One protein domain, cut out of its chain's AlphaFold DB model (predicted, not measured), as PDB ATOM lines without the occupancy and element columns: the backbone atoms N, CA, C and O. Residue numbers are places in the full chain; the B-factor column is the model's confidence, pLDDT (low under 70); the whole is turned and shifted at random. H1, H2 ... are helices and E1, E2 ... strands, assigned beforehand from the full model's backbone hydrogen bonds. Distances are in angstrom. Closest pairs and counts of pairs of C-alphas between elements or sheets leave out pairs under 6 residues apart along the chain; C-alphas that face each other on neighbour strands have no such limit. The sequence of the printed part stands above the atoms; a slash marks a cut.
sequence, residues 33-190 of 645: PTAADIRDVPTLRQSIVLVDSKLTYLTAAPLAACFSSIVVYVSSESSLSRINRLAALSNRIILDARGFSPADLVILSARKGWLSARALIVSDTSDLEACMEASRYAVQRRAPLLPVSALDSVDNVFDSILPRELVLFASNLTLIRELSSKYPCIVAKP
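This is residues 33 to 190 of the 645 residues of the protein "Peptidase_C25 domain-containing protein" of Candidatus Korarchaeota archaeon (UniProt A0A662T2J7). Two parallel sheets follow each other along an elongated body, with H1 between them: it packs on one face of the three-strand sheet E2 E1 E3 and, with H3 beside it, on E5 at the edge of the four-strand sheet E5 E4 E6 E7. The larger sheet has H4 on one face and H5 and H6 on the other; H2 covers the far face of the smaller sheet. The printed part has 158 residues, with seven named strands and six named helices alternating from E1 to E7, class mixed. It is compact, with a radius of gyration of the C-alphas of 15.5 A, and spans 48 by 27 by 25 A.

Start at the larger sheet: E5, residues 145 to 148, E4, 119 to 124, E6, 165 to 169, and E7, 185 to 187, stand in that order, all parallel. Look for N 146 and O 121 at 2.8 A, N 167 and O 120 at 3.0 A, and N 186 and O 166 at 2.8 A, within hydrogen-bond range. H4, residues 128 to 141, has a height over the sheet of 8.6 A; its closest C-alphas to E4 are Cys 131 and Ser 123, 5.5 A. On the opposite face are H5, residues 152 to 161, at a height of 9.4 A, and H6, residues 173 to 182, at 8.9 A. H1, residues 54 to 66, touches H4 at a shallow tilt of 23 degrees, the same way, closest at C-alphas 62 and 139, 5.2 A. H3, residues 102 to 111, only grazes this sheet and touches H5, closest at C-alphas 103 and 157, 6.1 A. In the smaller sheet, E2, residues 70 to 73, E1, 47 to 51, and E3, 93 to 96, are parallel in that order, with N 72 and O 49 at 2.8 A and N 95 and O 48 at 2.8 A. It makes three layers, helices on both faces: H1 at a height of 8.2 A and, opposite, H2, residues 77 to 90, at 8.7 A. Every O i to N i+4 pair is within hydrogen-bond range in H3 and H4, but 7 of 9 in H1, 8 of 10 in H2, 4 of 6 in H5 and 5 of 6 in H6.

Find C-alpha 47, where E1 begins, at (12.762, 5.059, 20.913), and C-alpha 187, where E7 ends, at (40.165, -12.624, 22.538). H2 measures 20.5 A, H4 19.8 A and H1 19.3 A.

The C-alphas farthest apart, Leu 89 and Ser 181, are 50.0 A apart. The printed part has no cut, and no link is long. Confidence is under 70 at residues 33 to 45, 113, 116 to 117 and 189 to 190.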
ATOM      1  N   PRO A  33       3.297  -2.081  17.252       34.91
ATOM      2  CA  PRO A  33       3.929  -2.560  16.034       34.91
ATOM      3  C   PRO A  33       4.147  -4.073  16.152       34.91
ATOM      4  O   PRO A  33       4.756  -4.558  17.100       34.91
ATOM      5  N   THR A  34       3.638  -4.823  15.184       40.12
ATOM      6  CA  THR A  34       3.938  -6.244  15.008       40.12
ATOM      7  C   THR A  34       5.397  -6.433  14.566       40.12
ATOM      8  O   THR A  34       6.060  -5.496  14.117       40.12
ATOM      9  N   ALA A  35       5.917  -7.665  14.603       36.34
ATOM     10  CA  ALA A  35       7.253  -7.984  14.075       36.34
ATOM     11  C   ALA A  35       7.442  -7.607  12.583       36.34
ATOM     12  O   ALA A  35       8.578  -7.493  12.111       36.34
ATOM     13  N   ALA A  36       6.347  -7.411  11.836       36.12
ATOM     14  CA  ALA A  36       6.369  -6.860  10.484       36.12
ATOM     15  C   ALA A  36       6.611  -5.339  10.482       36.12
ATOM     16  O   ALA A  36       7.391  -4.858   9.667       36.12
ATOM     17  N   ASP A  37       6.050  -4.602  11.443       41.53
ATOM     18  CA  ASP A  37       6.132  -3.141  11.522       41.53
ATOM     19  C   ASP A  37       7.539  -2.650  11.909       41.53
ATOM     20  O   ASP A  37       8.008  -1.643  11.382       41.53
ATOM     21  N   ILE A  38       8.290  -3.395  12.735       48.00
ATOM     22  CA  ILE A  38       9.695  -3.067  13.080       48.00
ATOM     23  C   ILE A  38      10.611  -3.109  11.848       48.00
ATOM     24  O   ILE A  38      11.610  -2.385  11.782       48.00
ATOM     25  N   ARG A  39      10.267  -3.915  10.834       46.19
ATOM     26  CA  ARG A  39      11.022  -3.967   9.577       46.19
ATOM     27  C   ARG A  39      10.860  -2.692   8.756       46.19
ATOM     28  O   ARG A  39      11.732  -2.450   7.929       46.19
ATOM     29  N   ASP A  40       9.849  -1.865   9.010       42.12
ATOM     30  CA  ASP A  40       9.536  -0.683   8.201       42.12
ATOM     31  C   ASP A  40       9.728   0.653   8.939       42.12
ATOM     32  O   ASP A  40       9.638   1.708   8.309       42.12
ATOM     33  N   VAL A  41      10.083   0.651  10.234       48.59
ATOM     34  CA  VAL A  41      10.383   1.888  10.981       48.59
ATOM     35  C   VAL A  41      11.743   2.466  10.541       48.59
ATOM     36  O   VAL A  41      12.786   1.860  10.808       48.59
ATOM     37  N   PRO A  42      11.792   3.659   9.910       43.88
ATOM     38  CA  PRO A  42      13.039   4.238   9.401       43.88
ATOM     39  C   PRO A  42      13.995   4.721  10.503       43.88
ATOM     40  O   PRO A  42      15.153   5.027  10.226       43.88
ATOM     41  N   THR A  43      13.529   4.831  11.750       54.75
ATOM     42  CA  THR A  43      14.265   5.502  12.825       54.75
ATOM     43  C   THR A  43      14.220   4.720  14.131       54.75
ATOM     44  O   THR A  43      13.255   4.802  14.883       54.75
ATOM     45  N   LEU A  44      15.329   4.045  14.446       58.19
ATOM     46  CA  LEU A  44      15.621   3.538  15.790       58.19
ATOM     47  C   LEU A  44      15.921   4.658  16.795       58.19
ATOM     48  O   LEU A  44      16.068   4.374  17.976       58.19
ATOM     49  N   ARG A  45      16.095   5.903  16.333       67.75
ATOM     50  CA  ARG A  45      16.519   7.032  17.165       67.75
ATOM     51  C   ARG A  45      15.419   7.467  18.118       67.75
ATOM     52  O   ARG A  45      14.285   7.653  17.689       67.75
ATOM     53  N   GLN A  46      15.801   7.714  19.368       80.31
ATOM     54  CA  GLN A  46      14.908   8.219  20.411       80.31
ATOM     55  C   GLN A  46      13.653   7.348  20.613       80.31
ATOM     56  O   GLN A  46      12.540   7.850  20.746       80.31
ATOM     57  N   SER A  47      13.827   6.029  20.645       87.69
ATOM     58  CA  SER A  47      12.762   5.059  20.913       87.69
ATOM     59  C   SER A  47      12.861   4.463  22.321       87.69
ATOM     60  O   SER A  47      13.871   4.622  23.019       87.69
ATOM     61  N   ILE A  48      11.791   3.781  22.733       91.69
ATOM     62  CA  ILE A  48      11.773   2.853  23.865       91.69
ATOM     63  C   ILE A  48      11.618   1.440  23.293       91.69
ATOM     64  O   ILE A  48      10.615   1.143  22.652       91.69
ATOM     65  N   VAL A  49      12.616   0.585  23.497       91.81
ATOM     66  CA  VAL A  49      12.660  -0.792  22.997       91.81
ATOM     67  C   VAL A  49      12.215  -1.739  24.106       91.81
ATOM     68  O   VAL A  49      12.868  -1.817  25.145       91.81
ATOM     69  N   LEU A  50      11.115  -2.457  23.893       94.19
ATOM     70  CA  LEU A  50      10.605  -3.444  24.843       94.19
ATOM     71  C   LEU A  50      11.208  -4.809  24.549       94.19
ATOM     72  O   LEU A  50      11.260  -5.226  23.395       94.19
ATOM     73  N   VAL A  51      11.637  -5.509  25.592       93.94
ATOM     74  CA  VAL A  51      12.197  -6.863  25.506       93.94
ATOM     75  C   VAL A  51      11.688  -7.702  26.674       93.94
ATOM     76  O   VAL A  51      11.390  -7.167  27.734       93.94
ATOM     77  N   ASP A  52      11.610  -9.016  26.501       92.75
ATOM     78  CA  ASP A  52      11.057  -9.969  27.480       92.75
ATOM     79  C   ASP A  52      12.080 -11.008  27.971       92.75
ATOM     80  O   ASP A  52      11.830 -11.742  28.929       92.75
ATOM     81  N   SER A  53      13.270 -11.047  27.364       92.06
ATOM     82  CA  SER A  53      14.350 -11.963  27.733       92.06
ATOM     83  C   SER A  53      15.603 -11.215  28.202       92.06
ATOM     84  O   SER A  53      15.968 -10.174  27.647       92.06
ATOM     85  N   LYS A  54      16.295 -11.771  29.210       92.00
ATOM     86  CA  LYS A  54      17.565 -11.221  29.718       92.00
ATOM     87  C   LYS A  54      18.593 -11.102  28.583       92.00
ATOM     88  O   LYS A  54      19.193 -10.051  28.408       92.00
ATOM     89  N   LEU A  55      18.739 -12.135  27.749       90.44
ATOM     90  CA  LEU A  55      19.702 -12.151  26.635       90.44
ATOM     91  C   LEU A  55      19.381 -11.113  25.550       90.44
ATOM     92  O   LEU A  55      20.280 -10.453  25.021       90.44
ATOM     93  N   THR A  56      18.098 -10.940  25.239       91.25
ATOM     94  CA  THR A  56      17.626  -9.921  24.295       91.25
ATOM     95  C   THR A  56      17.882  -8.522  24.864       91.25
ATOM     96  O   THR A  56      18.335  -7.651  24.128       91.25
ATOM     97  N   TYR A  57      17.707  -8.313  26.175       93.44
ATOM     98  CA  TYR A  57      18.060  -7.057  26.847       93.44
ATOM     99  C   TYR A  57      19.557  -6.737  26.740       93.44
ATOM    100  O   TYR A  57      19.909  -5.636  26.322       93.44
ATOM    101  N   LEU A  58      20.435  -7.709  27.027       92.06
ATOM    102  CA  LEU A  58      21.893  -7.552  26.886       92.06
ATOM    103  C   LEU A  58      22.300  -7.134  25.472       92.06
ATOM    104  O   LEU A  58      23.173  -6.290  25.294       92.06
ATOM    105  N   THR A  59      21.635  -7.715  24.476       91.38
ATOM    106  CA  THR A  59      21.848  -7.433  23.052       91.38
ATOM    107  C   THR A  59      21.317  -6.052  22.661       91.38
ATOM    108  O   THR A  59      21.964  -5.315  21.917       91.38
ATOM    109  N   ALA A  60      20.139  -5.683  23.170       91.38
ATOM    110  CA  ALA A  60      19.453  -4.439  22.841       91.38
ATOM    111  C   ALA A  60      20.060  -3.211  23.533       91.38
ATOM    112  O   ALA A  60      20.021  -2.126  22.960       91.38
ATOM    113  N   ALA A  61      20.628  -3.347  24.734       91.50
ATOM    114  CA  ALA A  61      21.218  -2.244  25.496       91.50
ATOM    115  C   ALA A  61      22.292  -1.441  24.721       91.50
ATOM    116  O   ALA A  61      22.135  -0.219  24.594       91.50
ATOM    117  N   PRO A  62      23.329  -2.070  24.129       88.19
ATOM    118  CA  PRO A  62      24.358  -1.340  23.392       88.19
ATOM    119  C   PRO A  62      23.831  -0.781  22.065       88.19
ATOM    120  O   PRO A  62      24.227   0.310  21.642       88.19
ATOM    121  N   LEU A  63      22.887  -1.489  21.431       85.81
ATOM    122  CA  LEU A  63      22.155  -0.998  20.264       85.81
ATOM    123  C   LEU A  63      21.423   0.301  20.609       85.81
ATOM    124  O   LEU A  63      21.647   1.324  19.970       85.81
ATOM    125  N   ALA A  64      20.591   0.283  21.648       87.19
ATOM    126  CA  ALA A  64      19.793   1.422  22.073       87.19
ATOM    127  C   ALA A  64      20.666   2.637  22.415       87.19
ATOM    128  O   ALA A  64      20.374   3.741  21.947       87.19
ATOM    129  N   ALA A  65      21.785   2.434  23.119       86.06
ATOM    130  CA  ALA A  65      22.740   3.498  23.421       86.06
ATOM    131  C   ALA A  65      23.296   4.176  22.152       86.06
ATOM    132  O   ALA A  65      23.345   5.407  22.087       86.06
ATOM    133  N   CYS A  66      23.613   3.411  21.099       82.62
ATOM    134  CA  CYS A  66      24.086   3.960  19.819       82.62
ATOM    135  C   CYS A  66      23.057   4.866  19.111       82.62
ATOM    136  O   CYS A  66      23.448   5.711  18.300       82.62
ATOM    137  N   PHE A  67      21.760   4.722  19.409       80.19
ATOM    138  CA  PHE A  67      20.672   5.507  18.802       80.19
ATOM    139  C   PHE A  67      20.003   6.492  19.763       80.19
ATOM    140  O   PHE A  67      18.966   7.065  19.421       80.19
ATOM    141  N   SER A  68      20.587   6.719  20.944       84.38
ATOM    142  CA  SER A  68      19.975   7.547  21.995       84.38
ATOM    143  C   SER A  68      18.574   7.052  22.384       84.38
ATOM    144  O   SER A  68      17.670   7.841  22.676       84.38
ATOM    145  N   SER A  69      18.399   5.736  22.351       89.00
ATOM    146  CA  SER A  69      17.186   5.003  22.699       89.00
ATOM    147  C   SER A  69      17.382   4.261  24.013       89.00
ATOM    148  O   SER A  69      18.478   4.220  24.571       89.00
ATOM    149  N   ILE A  70      16.295   3.706  24.535       92.31
ATOM    150  CA  ILE A  70      16.239   3.163  25.892       92.31
ATOM    151  C   ILE A  70      15.613   1.786  25.811       92.31
ATOM    152  O   ILE A  70      14.646   1.605  25.080       92.31
ATOM    153  N   VAL A  71      16.156   0.820  26.541       94.19
ATOM    154  CA  VAL A  71      15.579  -0.524  26.627       94.19
ATOM    155  C   VAL A  71      14.755  -0.624  27.902       94.19
ATOM    156  O   VAL A  71      15.124  -0.050  28.923       94.19
ATOM    157  N   VAL A  72      13.633  -1.335  27.843       95.69
ATOM    158  CA  VAL A  72      12.842  -1.694  29.019       95.69
ATOM    159  C   VAL A  72      12.565  -3.188  28.975       95.69
ATOM    160  O   VAL A  72      12.004  -3.697  28.005       95.69
ATOM    161  N   TYR A  73      12.971  -3.880  30.032       95.81
ATOM    162  CA  TYR A  73      12.607  -5.265  30.276       95.81
ATOM    163  C   TYR A  73      11.161  -5.333  30.775       95.81
ATOM    164  O   TYR A  73      10.793  -4.640  31.725       95.81
ATOM    165  N   VAL A  74      10.350  -6.154  30.118       93.75
ATOM    166  CA  VAL A  74       8.924  -6.318  30.390       93.75
ATOM    167  C   VAL A  74       8.598  -7.804  30.414       93.75
ATOM    168  O   VAL A  74       8.467  -8.437  29.368       93.75
ATOM    169  N   SER A  75       8.435  -8.352  31.614       88.19
ATOM    170  CA  SER A  75       7.916  -9.707  31.820       88.19
ATOM    171  C   SER A  75       6.404  -9.723  32.079       88.19
ATOM    172  O   SER A  75       5.764 -10.764  31.932       88.19
ATOM    173  N   SER A  76       5.812  -8.573  32.435       81.75
ATOM    174  CA  SER A  76       4.382  -8.429  32.728       81.75
ATOM    175  C   SER A  76       3.708  -7.318  31.920       81.75
ATOM    176  O   SER A  76       4.188  -6.189  31.839       81.75
ATOM    177  N   GLU A  77       2.503  -7.602  31.422       81.31
ATOM    178  CA  GLU A  77       1.612  -6.624  30.773       81.31
ATOM    179  C   GLU A  77       1.242  -5.443  31.694       81.31
ATOM    180  O   GLU A  77       1.000  -4.331  31.221       81.31
ATOM    181  N   SER A  78       1.247  -5.645  33.020       77.38
ATOM    182  CA  SER A  78       0.959  -4.583  34.000       77.38
ATOM    183  C   SER A  78       1.894  -3.371  33.862       77.38
ATOM    184  O   SER A  78       1.467  -2.225  34.047       77.38
ATOM    185  N   SER A  79       3.135  -3.610  33.430       80.06
ATOM    186  CA  SER A  79       4.178  -2.604  33.232       80.06
ATOM    187  C   SER A  79       3.964  -1.746  31.976       80.06
ATOM    188  O   SER A  79       4.497  -0.640  31.890       80.06
ATOM    189  N   LEU A  80       3.170  -2.195  30.995       86.19
ATOM    190  CA  LEU A  80       3.030  -1.484  29.716       86.19
ATOM    191  C   LEU A  80       2.346  -0.127  29.861       86.19
ATOM    192  O   LEU A  80       2.723   0.838  29.201       86.19
ATOM    193  N   SER A  81       1.363  -0.023  30.754       85.44
ATOM    194  CA  SER A  81       0.610   1.219  30.968       85.44
ATOM    195  C   SER A  81       1.508   2.399  31.380       85.44
ATOM    196  O   SER A  81       1.388   3.494  30.822       85.44
ATOM    197  N   ARG A  82       2.463   2.172  32.294       87.81
ATOM    198  CA  ARG A  82       3.452   3.184  32.702       87.81
ATOM    199  C   ARG A  82       4.480   3.473  31.608       87.81
ATOM    200  O   ARG A  82       4.861   4.627  31.431       87.81
ATOM    201  N   ILE A  83       4.877   2.471  30.825       91.06
ATOM    202  CA  ILE A  83       5.825   2.647  29.716       91.06
ATOM    203  C   ILE A  83       5.196   3.474  28.590       91.06
ATOM    204  O   ILE A  83       5.823   4.403  28.088       91.06
ATOM    205  N   ASN A  84       3.929   3.220  28.254       88.44
ATOM    206  CA  ASN A  84       3.162   4.027  27.301       88.44
ATOM    207  C   ASN A  84       3.087   5.491  27.741       88.44
ATOM    208  O   ASN A  84       3.274   6.404  26.935       88.44
ATOM    209  N   ARG A  85       2.867   5.731  29.040       86.94
ATOM    210  CA  ARG A  85       2.886   7.086  29.602       86.94
ATOM    211  C   ARG A  85       4.272   7.721  29.484       86.94
ATOM    212  O   ARG A  85       4.372   8.867  29.056       86.94
ATOM    213  N   LEU A  86       5.329   6.985  29.819       89.94
ATOM    214  CA  LEU A  86       6.714   7.441  29.702       89.94
ATOM    215  C   LEU A  86       7.068   7.823  28.253       89.94
ATOM    216  O   LEU A  86       7.636   8.890  28.016       89.94
ATOM    217  N   ALA A  87       6.671   6.996  27.282       89.12
ATOM    218  CA  ALA A  87       6.836   7.248  25.851       89.12
ATOM    219  C   ALA A  87       6.106   8.526  25.410       89.12
ATOM    220  O   ALA A  87       6.702   9.395  24.771       89.12
ATOM    221  N   ALA A  88       4.845   8.691  25.824       86.50
ATOM    222  CA  ALA A  88       4.049   9.876  25.513       86.50
ATOM    223  C   ALA A  88       4.673  11.160  26.086       86.50
ATOM    224  O   ALA A  88       4.788  12.160  25.383       86.50
ATOM    225  N   LEU A  89       5.135  11.133  27.341       86.56
ATOM    226  CA  LEU A  89       5.764  12.290  27.988       86.56
ATOM    227  C   LEU A  89       7.115  12.655  27.362       86.56
ATOM    228  O   LEU A  89       7.467  13.833  27.254       86.56
ATOM    229  N   SER A  90       7.870  11.660  26.902       86.50
ATOM    230  CA  SER A  90       9.171  11.859  26.256       86.50
ATOM    231  C   SER A  90       9.087  12.076  24.738       86.50
ATOM    232  O   SER A  90      10.087  12.448  24.138       86.50
ATOM    233  N   ASN A  91       7.901  11.981  24.118       86.19
ATOM    234  CA  ASN A  91       7.707  11.979  22.656       86.19
ATOM    235  C   ASN A  91       8.506  10.871  21.941       86.19
ATOM    236  O   ASN A  91       9.058  11.093  20.864       86.19
ATOM    237  N   ARG A  92       8.586   9.685  22.547       86.56
ATOM    238  CA  ARG A  92       9.333   8.539  22.017       86.56
ATOM    239  C   ARG A  92       8.385   7.488  21.456       86.56
ATOM    240  O   ARG A  92       7.286   7.296  21.967       86.56
ATOM    241  N   ILE A  93       8.824   6.797  20.409       86.94
ATOM    242  CA  ILE A  93       8.083   5.674  19.821       86.94
ATOM    243  C   ILE A  93       8.453   4.395  20.569       86.94
ATOM    244  O   ILE A  93       9.618   4.194  20.919       86.94
ATOM    245  N   ILE A  94       7.468   3.526  20.787       87.62
ATOM    246  CA  ILE A  94       7.684   2.194  21.348       87.62
ATOM    247  C   ILE A  94       7.995   1.215  20.217       87.62
ATOM    248  O   ILE A  94       7.267   1.143  19.229       87.62
ATOM    249  N   LEU A  95       9.073   0.456  20.378       85.75
ATOM    250  CA  LEU A  95       9.451  -0.648  19.506       85.75
ATOM    251  C   LEU A  95       9.356  -1.942  20.305       85.75
ATOM    252  O   LEU A  95      10.098  -2.131  21.267       85.75
ATOM    253  N   ASP A  96       8.437  -2.820  19.920       86.00
ATOM    254  CA  ASP A  96       8.176  -4.055  20.652       86.00
ATOM    255  C   ASP A  96       9.024  -5.218  20.118       86.00
ATOM    256  O   ASP A  96       8.655  -5.895  19.162       86.00
ATOM    257  N   ALA A  97      10.189  -5.437  20.725       86.06
ATOM    258  CA  ALA A  97      11.092  -6.532  20.380       86.06
ATOM    259  C   ALA A  97      10.891  -7.772  21.270       86.06
ATOM    260  O   ALA A  97      11.770  -8.636  21.338       86.06
ATOM    261  N   ARG A  98       9.752  -7.888  21.962       87.62
ATOM    262  CA  ARG A  98       9.412  -9.103  22.712       87.62
ATOM    263  C   ARG A  98       9.267 -10.290  21.757       87.62
ATOM    264  O   ARG A  98       8.787 -10.149  20.632       87.62
ATOM    265  N   GLY A  99       9.749 -11.456  22.177       85.62
ATOM    266  CA  GLY A  99       9.814 -12.662  21.350       85.62
ATOM    267  C   GLY A  99      10.935 -12.689  20.301       85.62
ATOM    268  O   GLY A  99      11.100 -13.715  19.641       85.62
ATOM    269  N   PHE A 100      11.731 -11.623  20.142       85.31
ATOM    270  CA  PHE A 100      12.914 -11.655  19.275       85.31
ATOM    271  C   PHE A 100      14.074 -12.374  19.967       85.31
ATOM    272  O   PHE A 100      14.399 -12.094  21.128       85.31
ATOM    273  N   SER A 101      14.766 -13.240  19.222       88.94
ATOM    274  CA  SER A 101      16.044 -13.783  19.680       88.94
ATOM    275  C   SER A 101      17.161 -12.729  19.580       88.94
ATOM    276  O   SER A 101      17.073 -11.797  18.769       88.94
ATOM    277  N   PRO A 102      18.260 -12.872  20.349       89.56
ATOM    278  CA  PRO A 102      19.464 -12.058  20.167       89.56
ATOM    279  C   PRO A 102      19.954 -12.013  18.712       89.56
ATOM    280  O   PRO A 102      20.285 -10.946  18.195       89.56
ATOM    281  N   ALA A 103      19.937 -13.159  18.021       88.50
ATOM    282  CA  ALA A 103      20.350 -13.265  16.625       88.50
ATOM    283  C   ALA A 103      19.451 -12.438  15.692       88.50
ATOM    284  O   ALA A 103      19.965 -11.706  14.845       88.50
ATOM    285  N   ASP A 104      18.126 -12.491  15.880       87.12
ATOM    286  CA  ASP A 104      17.175 -11.715  15.071       87.12
ATOM    287  C   ASP A 104      17.427 -10.211  15.200       87.12
ATOM    288  O   ASP A 104      17.461  -9.500  14.192       87.12
ATOM    289  N   LEU A 105      17.656  -9.727  16.427       85.56
ATOM    290  CA  LEU A 105      17.965  -8.319  16.679       85.56
ATOM    291  C   LEU A 105      19.272  -7.882  16.019       85.56
ATOM    292  O   LEU A 105      19.316  -6.808  15.410       85.56
ATOM    293  N   VAL A 106      20.326  -8.694  16.110       87.19
ATOM    294  CA  VAL A 106      21.619  -8.384  15.483       87.19
ATOM    295  C   VAL A 106      21.493  -8.351  13.962       87.19
ATOM    296  O   VAL A 106      21.919  -7.378  13.337       87.19
ATOM    297  N   ILE A 107      20.869  -9.369  13.359       83.38
ATOM    298  CA  ILE A 107      20.679  -9.457  11.906       83.38
ATOM    299  C   ILE A 107      19.847  -8.276  11.406       83.38
ATOM    300  O   ILE A 107      20.218  -7.631  10.422       83.38
ATOM    301  N   LEU A 108      18.740  -7.963  12.084       78.69
ATOM    302  CA  LEU A 108      17.882  -6.839  11.722       78.69
ATOM    303  C   LEU A 108      18.647  -5.513  11.816       78.69
ATOM    304  O   LEU A 108      18.603  -4.712  10.881       78.69
ATOM    305  N   SER A 109      19.420  -5.321  12.886       76.75
ATOM    306  CA  SER A 109      20.212  -4.107  13.087       76.75
ATOM    307  C   SER A 109      21.308  -3.939  12.035       76.75
ATOM    308  O   SER A 109      21.475  -2.859  11.465       76.75
ATOM    309  N   ALA A 110      22.027  -5.011  11.710       75.50
ATOM    310  CA  ALA A 110      23.055  -4.986  10.678       75.50
ATOM    311  C   ALA A 110      22.465  -4.721   9.283       75.50
ATOM    312  O   ALA A 110      22.960  -3.854   8.561       75.50
ATOM    313  N   ARG A 111      21.362  -5.393   8.913       73.31
ATOM    314  CA  ARG A 111      20.690  -5.204   7.611       73.31
ATOM    315  C   ARG A 111      20.144  -3.792   7.421       73.31
ATOM    316  O   ARG A 111      20.094  -3.302   6.297       73.31
ATOM    317  N   LYS A 112      19.751  -3.126   8.508       71.44
ATOM    318  CA  LYS A 112      19.320  -1.723   8.492       71.44
ATOM    319  C   LYS A 112      20.482  -0.723   8.482       71.44
ATOM    320  O   LYS A 112      20.238   0.481   8.448       71.44
ATOM    321  N   GLY A 113      21.730  -1.200   8.484       68.00
ATOM    322  CA  GLY A 113      22.926  -0.356   8.495       68.00
ATOM    323  C   GLY A 113      23.089   0.432   9.795       68.00
ATOM    324  O   GLY A 113      23.738   1.476   9.805       68.00
ATOM    325  N   TRP A 114      22.464  -0.032  10.878       70.00
ATOM    326  CA  TRP A 114      22.461   0.648  12.168       70.00
ATOM    327  C   TRP A 114      23.835   0.565  12.847       70.00
ATOM    328  O   TRP A 114      24.321   1.562  13.377       70.00
ATOM    329  N   LEU A 115      24.502  -0.588  12.764       70.44
ATOM    330  CA  LEU A 115      25.831  -0.811  13.335       70.44
ATOM    331  C   LEU A 115      26.859  -1.212  12.276       70.44
ATOM    332  O   LEU A 115      26.521  -1.637  11.172       70.44
ATOM    333  N   SER A 116      28.141  -1.077  12.624       67.06
ATOM    334  CA  SER A 116      29.230  -1.480  11.743       67.06
ATOM    335  C   SER A 116      29.339  -3.000  11.679       67.06
ATOM    336  O   SER A 116      29.630  -3.646  12.678       67.06
ATOM    337  N   ALA A 117      29.241  -3.562  10.476       67.31
ATOM    338  CA  ALA A 117      29.592  -4.954  10.210       67.31
ATOM    339  C   ALA A 117      31.119  -5.175  10.135       67.31
ATOM    340  O   ALA A 117      31.585  -6.059   9.434       67.31
ATOM    341  N   ARG A 118      31.958  -4.344  10.769       80.56
ATOM    342  CA  ARG A 118      33.410  -4.606  10.795       80.56
ATOM    343  C   ARG A 118      33.779  -5.649  11.841       80.56
ATOM    344  O   ARG A 118      34.662  -6.450  11.565       80.56
ATOM    345  N   ALA A 119      33.090  -5.659  12.975       86.44
ATOM    346  CA  ALA A 119      33.306  -6.618  14.048       86.44
ATOM    347  C   ALA A 119      31.961  -7.090  14.605       86.44
ATOM    348  O   ALA A 119      31.012  -6.310  14.651       86.44
ATOM    349  N   LEU A 120      31.898  -8.344  15.046       90.50
ATOM    350  CA  LEU A 120      30.810  -8.876  15.864       90.50
ATOM    351  C   LEU A 120      31.386  -9.218  17.237       90.50
ATOM    352  O   LEU A 120      32.350  -9.978  17.341       90.50
ATOM    353  N   ILE A 121      30.823  -8.626  18.284       91.44
ATOM    354  CA  ILE A 121      31.245  -8.902  19.654       91.44
ATOM    355  C   ILE A 121      30.430 -10.081  20.146       91.44
ATOM    356  O   ILE A 121      29.204 -10.063  20.079       91.44
ATOM    357  N   VAL A 122      31.114 -11.105  20.627       91.38
ATOM    358  CA  VAL A 122      30.499 -12.331  21.120       91.38
ATOM    359  C   VAL A 122      30.841 -12.463  22.591       91.38
ATOM    360  O   VAL A 122      32.009 -12.348  22.968       91.38
ATOM    361  N   SER A 123      29.821 -12.696  23.411       90.12
ATOM    362  CA  SER A 123      29.994 -12.906  24.846       90.12
ATOM    363  C   SER A 123      29.418 -14.241  25.276       90.12
ATOM    364  O   SER A 123      28.389 -14.668  24.754       90.12
ATOM    365  N   ASP A 124      30.060 -14.881  26.246       86.75
ATOM    366  CA  ASP A 124      29.522 -16.085  26.874       86.75
ATOM    367  C   ASP A 124      28.384 -15.724  27.835       86.75
ATOM    368  O   ASP A 124      28.572 -14.960  28.778       86.75
ATOM    369  N   THR A 125      27.200 -16.291  27.609       85.06
ATOM    370  CA  THR A 125      26.024 -16.074  28.472       85.06
ATOM    371  C   THR A 125      26.178 -16.576  29.909       85.06
ATOM    372  O   THR A 125      25.412 -16.149  30.770       85.06
ATOM    373  N   SER A 126      27.125 -17.481  30.175       83.06
ATOM    374  CA  SER A 126      27.401 -17.991  31.525       83.06
ATOM    375  C   SER A 126      28.207 -17.018  32.390       83.06
ATOM    376  O   SER A 126      28.239 -17.170  33.610       83.06
ATOM    377  N   ASP A 127      28.804 -15.999  31.774       84.06
ATOM    378  CA  ASP A 127      29.641 -15.003  32.429       84.06
ATOM    379  C   ASP A 127      28.989 -13.620  32.296       84.06
ATOM    380  O   ASP A 127      29.097 -12.927  31.277       84.06
ATOM    381  N   LEU A 128      28.228 -13.239  33.325       82.62
ATOM    382  CA  LEU A 128      27.461 -11.996  33.309       82.62
ATOM    383  C   LEU A 128      28.370 -10.762  33.294       82.62
ATOM    384  O   LEU A 128      28.048  -9.781  32.627       82.62
ATOM    385  N   GLU A 129      29.499 -10.820  33.995       82.62
ATOM    386  CA  GLU A 129      30.485  -9.741  34.029       82.62
ATOM    387  C   GLU A 129      31.092  -9.530  32.639       82.62
ATOM    388  O   GLU A 129      31.080  -8.409  32.122       82.62
ATOM    389  N   ALA A 130      31.483 -10.620  31.965       82.94
ATOM    390  CA  ALA A 130      31.925 -10.565  30.574       82.94
ATOM    391  C   ALA A 130      30.839  -9.999  29.644       82.94
ATOM    392  O   ALA A 130      31.149  -9.183  28.776       82.94
ATOM    393  N   CYS A 131      29.565 -10.354  29.853       84.94
ATOM    394  CA  CYS A 131      28.451  -9.792  29.085       84.94
ATOM    395  C   CYS A 131      28.280  -8.279  29.298       84.94
ATOM    396  O   CYS A 131      28.002  -7.561  28.333       84.94
ATOM    397  N   MET A 132      28.420  -7.785  30.535       85.31
ATOM    398  CA  MET A 132      28.319  -6.348  30.834       85.31
ATOM    399  C   MET A 132      29.444  -5.583  30.150       85.31
ATOM    400  O   MET A 132      29.210  -4.558  29.506       85.31
ATOM    401  N   GLU A 133      30.655  -6.121  30.228       82.69
ATOM    402  CA  GLU A 133      31.821  -5.489  29.639       82.69
ATOM    403  C   GLU A 133      31.783  -5.520  28.107       82.69
ATOM    404  O   GLU A 133      32.037  -4.511  27.443       82.69
ATOM    405  N   ALA A 134      31.355  -6.642  27.527       87.69
ATOM    406  CA  ALA A 134      31.112  -6.761  26.095       87.69
ATOM    407  C   ALA A 134      30.070  -5.738  25.611       87.69
ATOM    408  O   ALA A 134      30.212  -5.186  24.518       87.69
ATOM    409  N   SER A 135      29.053  -5.441  26.430       87.81
ATOM    410  CA  SER A 135      28.046  -4.405  26.164       87.81
ATOM    411  C   SER A 135      28.671  -3.008  26.087       87.81
ATOM    412  O   SER A 135      28.502  -2.302  25.090       87.81
ATOM    413  N   ARG A 136      29.490  -2.635  27.078       85.50
ATOM    414  CA  ARG A 136      30.224  -1.359  27.087       85.50
ATOM    415  C   ARG A 136      31.153  -1.233  25.875       85.50
ATOM    416  O   ARG A 136      31.139  -0.219  25.171       85.50
ATOM    417  N   TYR A 137      31.911  -2.287  25.582       86.25
ATOM    418  CA  TYR A 137      32.813  -2.345  24.433       86.25
ATOM    419  C   TYR A 137      32.062  -2.246  23.091       86.25
ATOM    420  O   TYR A 137      32.525  -1.577  22.159       86.25
ATOM    421  N   ALA A 138      30.868  -2.841  22.994       87.75
ATOM    422  CA  ALA A 138      30.004  -2.768  21.816       87.75
ATOM    423  C   ALA A 138      29.569  -1.348  21.475       87.75
ATOM    424  O   ALA A 138      29.643  -0.952  20.306       87.75
ATOM    425  N   VAL A 139      29.223  -0.545  22.484       85.94
ATOM    426  CA  VAL A 139      28.917   0.878  22.291       85.94
ATOM    427  C   VAL A 139      30.134   1.637  21.763       85.94
ATOM    428  O   VAL A 139      30.027   2.352  20.763       85.94
ATOM    429  N   GLN A 140      31.309   1.445  22.371       85.12
ATOM    430  CA  GLN A 140      32.544   2.137  21.970       85.12
ATOM    431  C   GLN A 140      32.951   1.820  20.525       85.12
ATOM    432  O   GLN A 140      33.388   2.700  19.782       85.12
ATOM    433  N   ARG A 141      32.785   0.561  20.103       84.50
ATOM    434  CA  ARG A 141      33.111   0.102  18.745       84.50
ATOM    435  C   ARG A 141      31.984   0.307  17.733       84.50
ATOM    436  O   ARG A 141      32.217   0.088  16.545       84.50
ATOM    437  N   ARG A 142      30.788   0.726  18.172       83.62
ATOM    438  CA  ARG A 142      29.552   0.740  17.364       83.62
ATOM    439  C   ARG A 142      29.343  -0.591  16.629       83.62
ATOM    440  O   ARG A 142      29.059  -0.615  15.426       83.62
ATOM    441  N   ALA A 143      29.537  -1.684  17.357       87.06
ATOM    442  CA  ALA A 143      29.493  -3.050  16.850       87.06
ATOM    443  C   ALA A 143      28.362  -3.836  17.535       87.06
ATOM    444  O   ALA A 143      28.040  -3.545  18.686       87.06
ATOM    445  N   PRO A 144      27.719  -4.793  16.844       88.62
ATOM    446  CA  PRO A 144      26.694  -5.630  17.456       88.62
ATOM    447  C   PRO A 144      27.289  -6.538  18.536       88.62
ATOM    448  O   PRO A 144      28.384  -7.075  18.360       88.62
ATOM    449  N   LEU A 145      26.533  -6.729  19.618       90.50
ATOM    450  CA  LEU A 145      26.794  -7.731  20.649       90.50
ATOM    451  C   LEU A 145      25.892  -8.943  20.416       90.50
ATOM    452  O   LEU A 145      24.691  -8.781  20.226       90.50
ATOM    453  N   LEU A 146      26.456 -10.144  20.485       92.62
ATOM    454  CA  LEU A 146      25.729 -11.404  20.446       92.62
ATOM    455  C   LEU A 146      26.135 -12.274  21.647       92.62
ATOM    456  O   LEU A 146      27.197 -12.902  21.623       92.62
ATOM    457  N   PRO A 147      25.311 -12.326  22.704       90.00
ATOM    458  CA  PRO A 147      25.475 -13.288  23.784       90.00
ATOM    459  C   PRO A 147      25.153 -14.696  23.269       90.00
ATOM    460  O   PRO A 147      24.084 -14.908  22.694       90.00
ATOM    461  N   VAL A 148      26.049 -15.659  23.482       87.62
ATOM    462  CA  VAL A 148      25.867 -17.053  23.051       87.62
ATOM    463  C   VAL A 148      26.228 -18.058  24.139       87.62
ATOM    464  O   VAL A 148      27.107 -17.828  24.966       87.62
ATOM    465  N   SER A 149      25.544 -19.198  24.111       77.12
ATOM    466  CA  SER A 149      25.891 -20.403  24.874       77.12
ATOM    467  C   SER A 149      26.439 -21.526  23.983       77.12
ATOM    468  O   SER A 149      27.018 -22.482  24.492       77.12
ATOM    469  N   ALA A 150      26.254 -21.419  22.660       72.00
ATOM    470  CA  ALA A 150      26.638 -22.417  21.664       72.00
ATOM    471  C   ALA A 150      26.945 -21.770  20.300       72.00
ATOM    472  O   ALA A 150      26.522 -20.645  20.018       72.00
ATOM    473  N   LEU A 151      27.657 -22.507  19.443       74.31
ATOM    474  CA  LEU A 151      28.177 -22.020  18.161       74.31
ATOM    475  C   LEU A 151      27.090 -21.702  17.119       74.31
ATOM    476  O   LEU A 151      27.241 -20.751  16.355       74.31
ATOM    477  N   ASP A 152      25.991 -22.462  17.104       74.94
ATOM    478  CA  ASP A 152      24.973 -22.419  16.040       74.94
ATOM    479  C   ASP A 152      24.360 -21.021  15.844       74.94
ATOM    480  O   ASP A 152      24.020 -20.615  14.732       74.94
ATOM    481  N   SER A 153      24.253 -20.249  16.930       75.94
ATOM    482  CA  SER A 153      23.741 -18.873  16.885       75.94
ATOM    483  C   SER A 153      24.723 -17.901  16.225       75.94
ATOM    484  O   SER A 153      24.297 -16.916  15.626       75.94
ATOM    485  N   VAL A 154      26.030 -18.172  16.313       84.25
ATOM    486  CA  VAL A 154      27.079 -17.343  15.705       84.25
ATOM    487  C   VAL A 154      27.116 -17.554  14.200       84.25
ATOM    488  O   VAL A 154      27.180 -16.570  13.473       84.25
ATOM    489  N   ASP A 155      27.015 -18.801  13.734       85.69
ATOM    490  CA  ASP A 155      27.075 -19.149  12.309       85.69
ATOM    491  C   ASP A 155      26.030 -18.388  11.486       85.69
ATOM    492  O   ASP A 155      26.363 -17.668  10.545       85.69
ATOM    493  N   ASN A 156      24.766 -18.463  11.907       84.19
ATOM    494  CA  ASN A 156      23.659 -17.797  11.221       84.19
ATOM    495  C   ASN A 156      23.845 -16.267  11.151       84.19
ATOM    496  O   ASN A 156      23.577 -15.628  10.128       84.19
ATOM    497  N   VAL A 157      24.322 -15.662  12.243       86.31
ATOM    498  CA  VAL A 157      24.562 -14.216  12.306       86.31
ATOM    499  C   VAL A 157      25.766 -13.834  11.447       86.31
ATOM    500  O   VAL A 157      25.670 -12.878  10.676       86.31
ATOM    501  N   PHE A 158      26.868 -14.579  11.541       84.56
ATOM    502  CA  PHE A 158      28.101 -14.329  10.799       84.56
ATOM    503  C   PHE A 158      27.859 -14.388   9.290       84.56
ATOM    504  O   PHE A 158      28.218 -13.447   8.585       84.56
ATOM    505  N   ASP A 159      27.162 -15.419   8.810       83.62
ATOM    506  CA  ASP A 159      26.816 -15.572   7.394       83.62
ATOM    507  C   ASP A 159      25.867 -14.467   6.907       83.62
ATOM    508  O   ASP A 159      25.938 -14.024   5.759       83.62
ATOM    509  N   SER A 160      24.991 -13.978   7.790       83.69
ATOM    510  CA  SER A 160      24.015 -12.936   7.459       83.69
ATOM    511  C   SER A 160      24.604 -11.526   7.378       83.69
ATOM    512  O   SER A 160      24.062 -10.698   6.642       83.69
ATOM    513  N   ILE A 161      25.643 -11.217   8.163       83.75
ATOM    514  CA  ILE A 161      26.175  -9.846   8.297       83.75
ATOM    515  C   ILE A 161      27.623  -9.700   7.811       83.75
ATOM    516  O   ILE A 161      28.062  -8.574   7.585       83.75
ATOM    517  N   LEU A 162      28.337 -10.816   7.631       82.06
ATOM    518  CA  LEU A 162      29.707 -10.929   7.120       82.06
ATOM    519  C   LEU A 162      30.710  -9.980   7.808       82.06
ATOM    520  O   LEU A 162      31.301  -9.118   7.144       82.06
ATOM    521  N   PRO A 163      30.923 -10.108   9.134       81.62
ATOM    522  CA  PRO A 163      31.880  -9.273   9.838       81.62
ATOM    523  C   PRO A 163      33.325  -9.650   9.484       81.62
ATOM    524  O   PRO A 163      33.611 -10.781   9.099       81.62
ATOM    525  N   ARG A 164      34.269  -8.704   9.609       83.56
ATOM    526  CA  ARG A 164      35.692  -8.981   9.319       83.56
ATOM    527  C   ARG A 164      36.372  -9.782  10.424       83.56
ATOM    528  O   ARG A 164      37.299 -10.530  10.137       83.56
ATOM    529  N   GLU A 165      35.935  -9.591  11.664       88.44
ATOM    530  CA  GLU A 165      36.489 -10.250  12.845       88.44
ATOM    531  C   GLU A 165      35.416 -10.480  13.918       88.44
ATOM    532  O   GLU A 165      34.414  -9.757  13.992       88.44
ATOM    533  N   LEU A 166      35.656 -11.478  14.766       90.19
ATOM    534  CA  LEU A 166      34.954 -11.682  16.027       90.19
ATOM    535  C   LEU A 166      35.795 -11.139  17.179       90.19
ATOM    536  O   LEU A 166      36.991 -11.411  17.256       90.19
ATOM    537  N   VAL A 167      35.165 -10.430  18.111       90.44
ATOM    538  CA  VAL A 167      35.798 -10.063  19.385       90.44
ATOM    539  C   VAL A 167      35.133 -10.858  20.497       90.44
ATOM    540  O   VAL A 167      33.936 -10.708  20.727       90.44
ATOM    541  N   LEU A 168      35.900 -11.717  21.161       89.00
ATOM    542  CA  LEU A 168      35.396 -12.671  22.144       89.00
ATOM    543  C   LEU A 168      35.624 -12.153  23.568       89.00
ATOM    544  O   LEU A 168      36.771 -11.943  23.965       89.00
ATOM    545  N   PHE A 169      34.535 -12.016  24.325       87.00
ATOM    546  CA  PHE A 169      34.506 -11.823  25.776       87.00
ATOM    547  C   PHE A 169      33.946 -13.101  26.408       87.00
ATOM    548  O   PHE A 169      32.745 -13.248  26.613       87.00
ATOM    549  N   ALA A 170      34.806 -14.087  26.633       77.38
ATOM    550  CA  ALA A 170      34.389 -15.381  27.156       77.38
ATOM    551  C   ALA A 170      35.434 -15.922  28.127       77.38
ATOM    552  O   ALA A 170      36.636 -15.784  27.898       77.38
ATOM    553  N   SER A 171      34.966 -16.582  29.181       75.81
ATOM    554  CA  SER A 171      35.794 -17.380  30.088       75.81
ATOM    555  C   SER A 171      35.782 -18.873  29.714       75.81
ATOM    556  O   SER A 171      36.694 -19.616  30.082       75.81
ATOM    557  N   ASN A 172      34.817 -19.319  28.899       83.38
ATOM    558  CA  ASN A 172      34.732 -20.694  28.409       83.38
ATOM    559  C   ASN A 172      35.749 -20.992  27.294       83.38
ATOM    560  O   ASN A 172      35.585 -20.632  26.126       83.38
ATOM    561  N   LEU A 173      36.795 -21.737  27.660       83.75
ATOM    562  CA  LEU A 173      37.875 -22.142  26.758       83.75
ATOM    563  C   LEU A 173      37.405 -22.990  25.567       83.75
ATOM    564  O   LEU A 173      38.040 -22.939  24.513       83.75
ATOM    565  N   THR A 174      36.333 -23.771  25.715       86.69
ATOM    566  CA  THR A 174      35.793 -24.596  24.625       86.69
ATOM    567  C   THR A 174      35.194 -23.704  23.546       86.69
ATOM    568  O   THR A 174      35.610 -23.794  22.393       86.69
ATOM    569  N   LEU A 175      34.333 -22.759  23.938       83.06
ATOM    570  CA  LEU A 175      33.729 -21.787  23.025       83.06
ATOM    571  C   LEU A 175      34.800 -20.964  22.290       83.06
ATOM    572  O   LEU A 175      34.731 -20.791  21.074       83.06
ATOM    573  N   ILE A 176      35.835 -20.508  23.009       86.06
ATOM    574  CA  ILE A 176      36.955 -19.760  22.415       86.06
ATOM    575  C   ILE A 176      37.679 -20.599  21.360       86.06
ATOM    576  O   ILE A 176      37.967 -20.095  20.272       86.06
ATOM    577  N   ARG A 177      37.993 -21.865  21.666       88.12
ATOM    578  CA  ARG A 177      38.703 -22.764  20.742       88.12
ATOM    579  C   ARG A 177      37.883 -23.045  19.492       88.12
ATOM    580  O   ARG A 177      38.426 -22.960  18.394       88.12
ATOM    581  N   GLU A 178      36.601 -23.351  19.656       87.12
ATOM    582  CA  GLU A 178      35.715 -23.651  18.534       87.12
ATOM    583  C   GLU A 178      35.565 -22.433  17.614       87.12
ATOM    584  O   GLU A 178      35.835 -22.538  16.417       87.12
ATOM    585  N   LEU A 179      35.259 -21.250  18.162       87.12
ATOM    586  CA  LEU A 179      35.115 -20.026  17.366       87.12
ATOM    587  C   LEU A 179      36.425 -19.609  16.685       87.12
ATOM    588  O   LEU A 179      36.418 -19.279  15.502       87.12
ATOM    589  N   SER A 180      37.557 -19.675  17.393       88.12
ATOM    590  CA  SER A 180      38.874 -19.309  16.839       88.12
ATOM    591  C   SER A 180      39.362 -20.266  15.748       88.12
ATOM    592  O   SER A 180      40.227 -19.896  14.959       88.12
ATOM    593  N   SER A 181      38.829 -21.493  15.688       89.44
ATOM    594  CA  SER A 181      39.133 -22.443  14.611       89.44
ATOM    595  C   SER A 181      38.395 -22.133  13.303       89.44
ATOM    596  O   SER A 181      38.857 -22.530  12.234       89.44
ATOM    597  N   LYS A 182      37.265 -21.417  13.384       87.88
ATOM    598  CA  LYS A 182      36.354 -21.164  12.259       87.88
ATOM    599  C   LYS A 182      36.404 -19.722  11.751       87.88
ATOM    600  O   LYS A 182      36.230 -19.495  10.556       87.88
ATOM    601  N   TYR A 183      36.669 -18.764  12.636       87.69
ATOM    602  CA  TYR A 183      36.599 -17.335  12.340       87.69
ATOM    603  C   TYR A 183      37.879 -16.594  12.753       87.69
ATOM    604  O   TYR A 183      38.563 -17.013  13.689       87.69
ATOM    605  N   PRO A 184      38.206 -15.457  12.108       86.12
ATOM    606  CA  PRO A 184      39.217 -14.535  12.615       86.12
ATOM    607  C   PRO A 184      38.754 -13.943  13.954       86.12
ATOM    608  O   PRO A 184      37.820 -13.140  13.984       86.12
ATOM    609  N   CYS A 185      39.392 -14.343  15.054       87.38
ATOM    610  CA  CYS A 185      38.989 -13.971  16.410       87.38
ATOM    611  C   CYS A 185      40.062 -13.150  17.135       87.38
ATOM    612  O   CYS A 185      41.251 -13.462  17.078       87.38
ATOM    613  N   ILE A 186      39.616 -12.156  17.900       88.12
ATOM    614  CA  ILE A 186      40.402 -11.447  18.909       88.12
ATOM    615  C   ILE A 186      39.800 -11.788  20.268       88.12
ATOM    616  O   ILE A 186      38.647 -11.458  20.537       88.12
ATOM    617  N   VAL A 187      40.574 -12.431  21.140       83.25
ATOM    618  CA  VAL A 187      40.165 -12.624  22.538       83.25
ATOM    619  C   VAL A 187      40.450 -11.329  23.286       83.25
ATOM    620  O   VAL A 187      41.612 -10.955  23.465       83.25
ATOM    621  N   ALA A 188      39.395 -10.623  23.679       79.69
ATOM    622  CA  ALA A 188      39.514  -9.407  24.460       79.69
ATOM    623  C   ALA A 188      39.571  -9.757  25.947       79.69
ATOM    624  O   ALA A 188      38.839 -10.616  26.434       79.69
ATOM    625  N   LYS A 189      40.444  -9.066  26.676       68.06
ATOM    626  CA  LYS A 189      40.296  -8.958  28.126       68.06
ATOM    627  C   LYS A 189      39.391  -7.766  28.421       68.06
ATOM    628  O   LYS A 189      39.491  -6.789  27.675       68.06
ATOM    629  N   PRO A 190      38.577  -7.820  29.487       59.38
ATOM    630  CA  PRO A 190      37.909  -6.646  30.031       59.38
ATOM    631  C   PRO A 190      38.902  -5.482  30.124       59.38
ATOM    632  O   PRO A 190      39.908  -5.606  30.831       59.38
TER     633      PRO A 190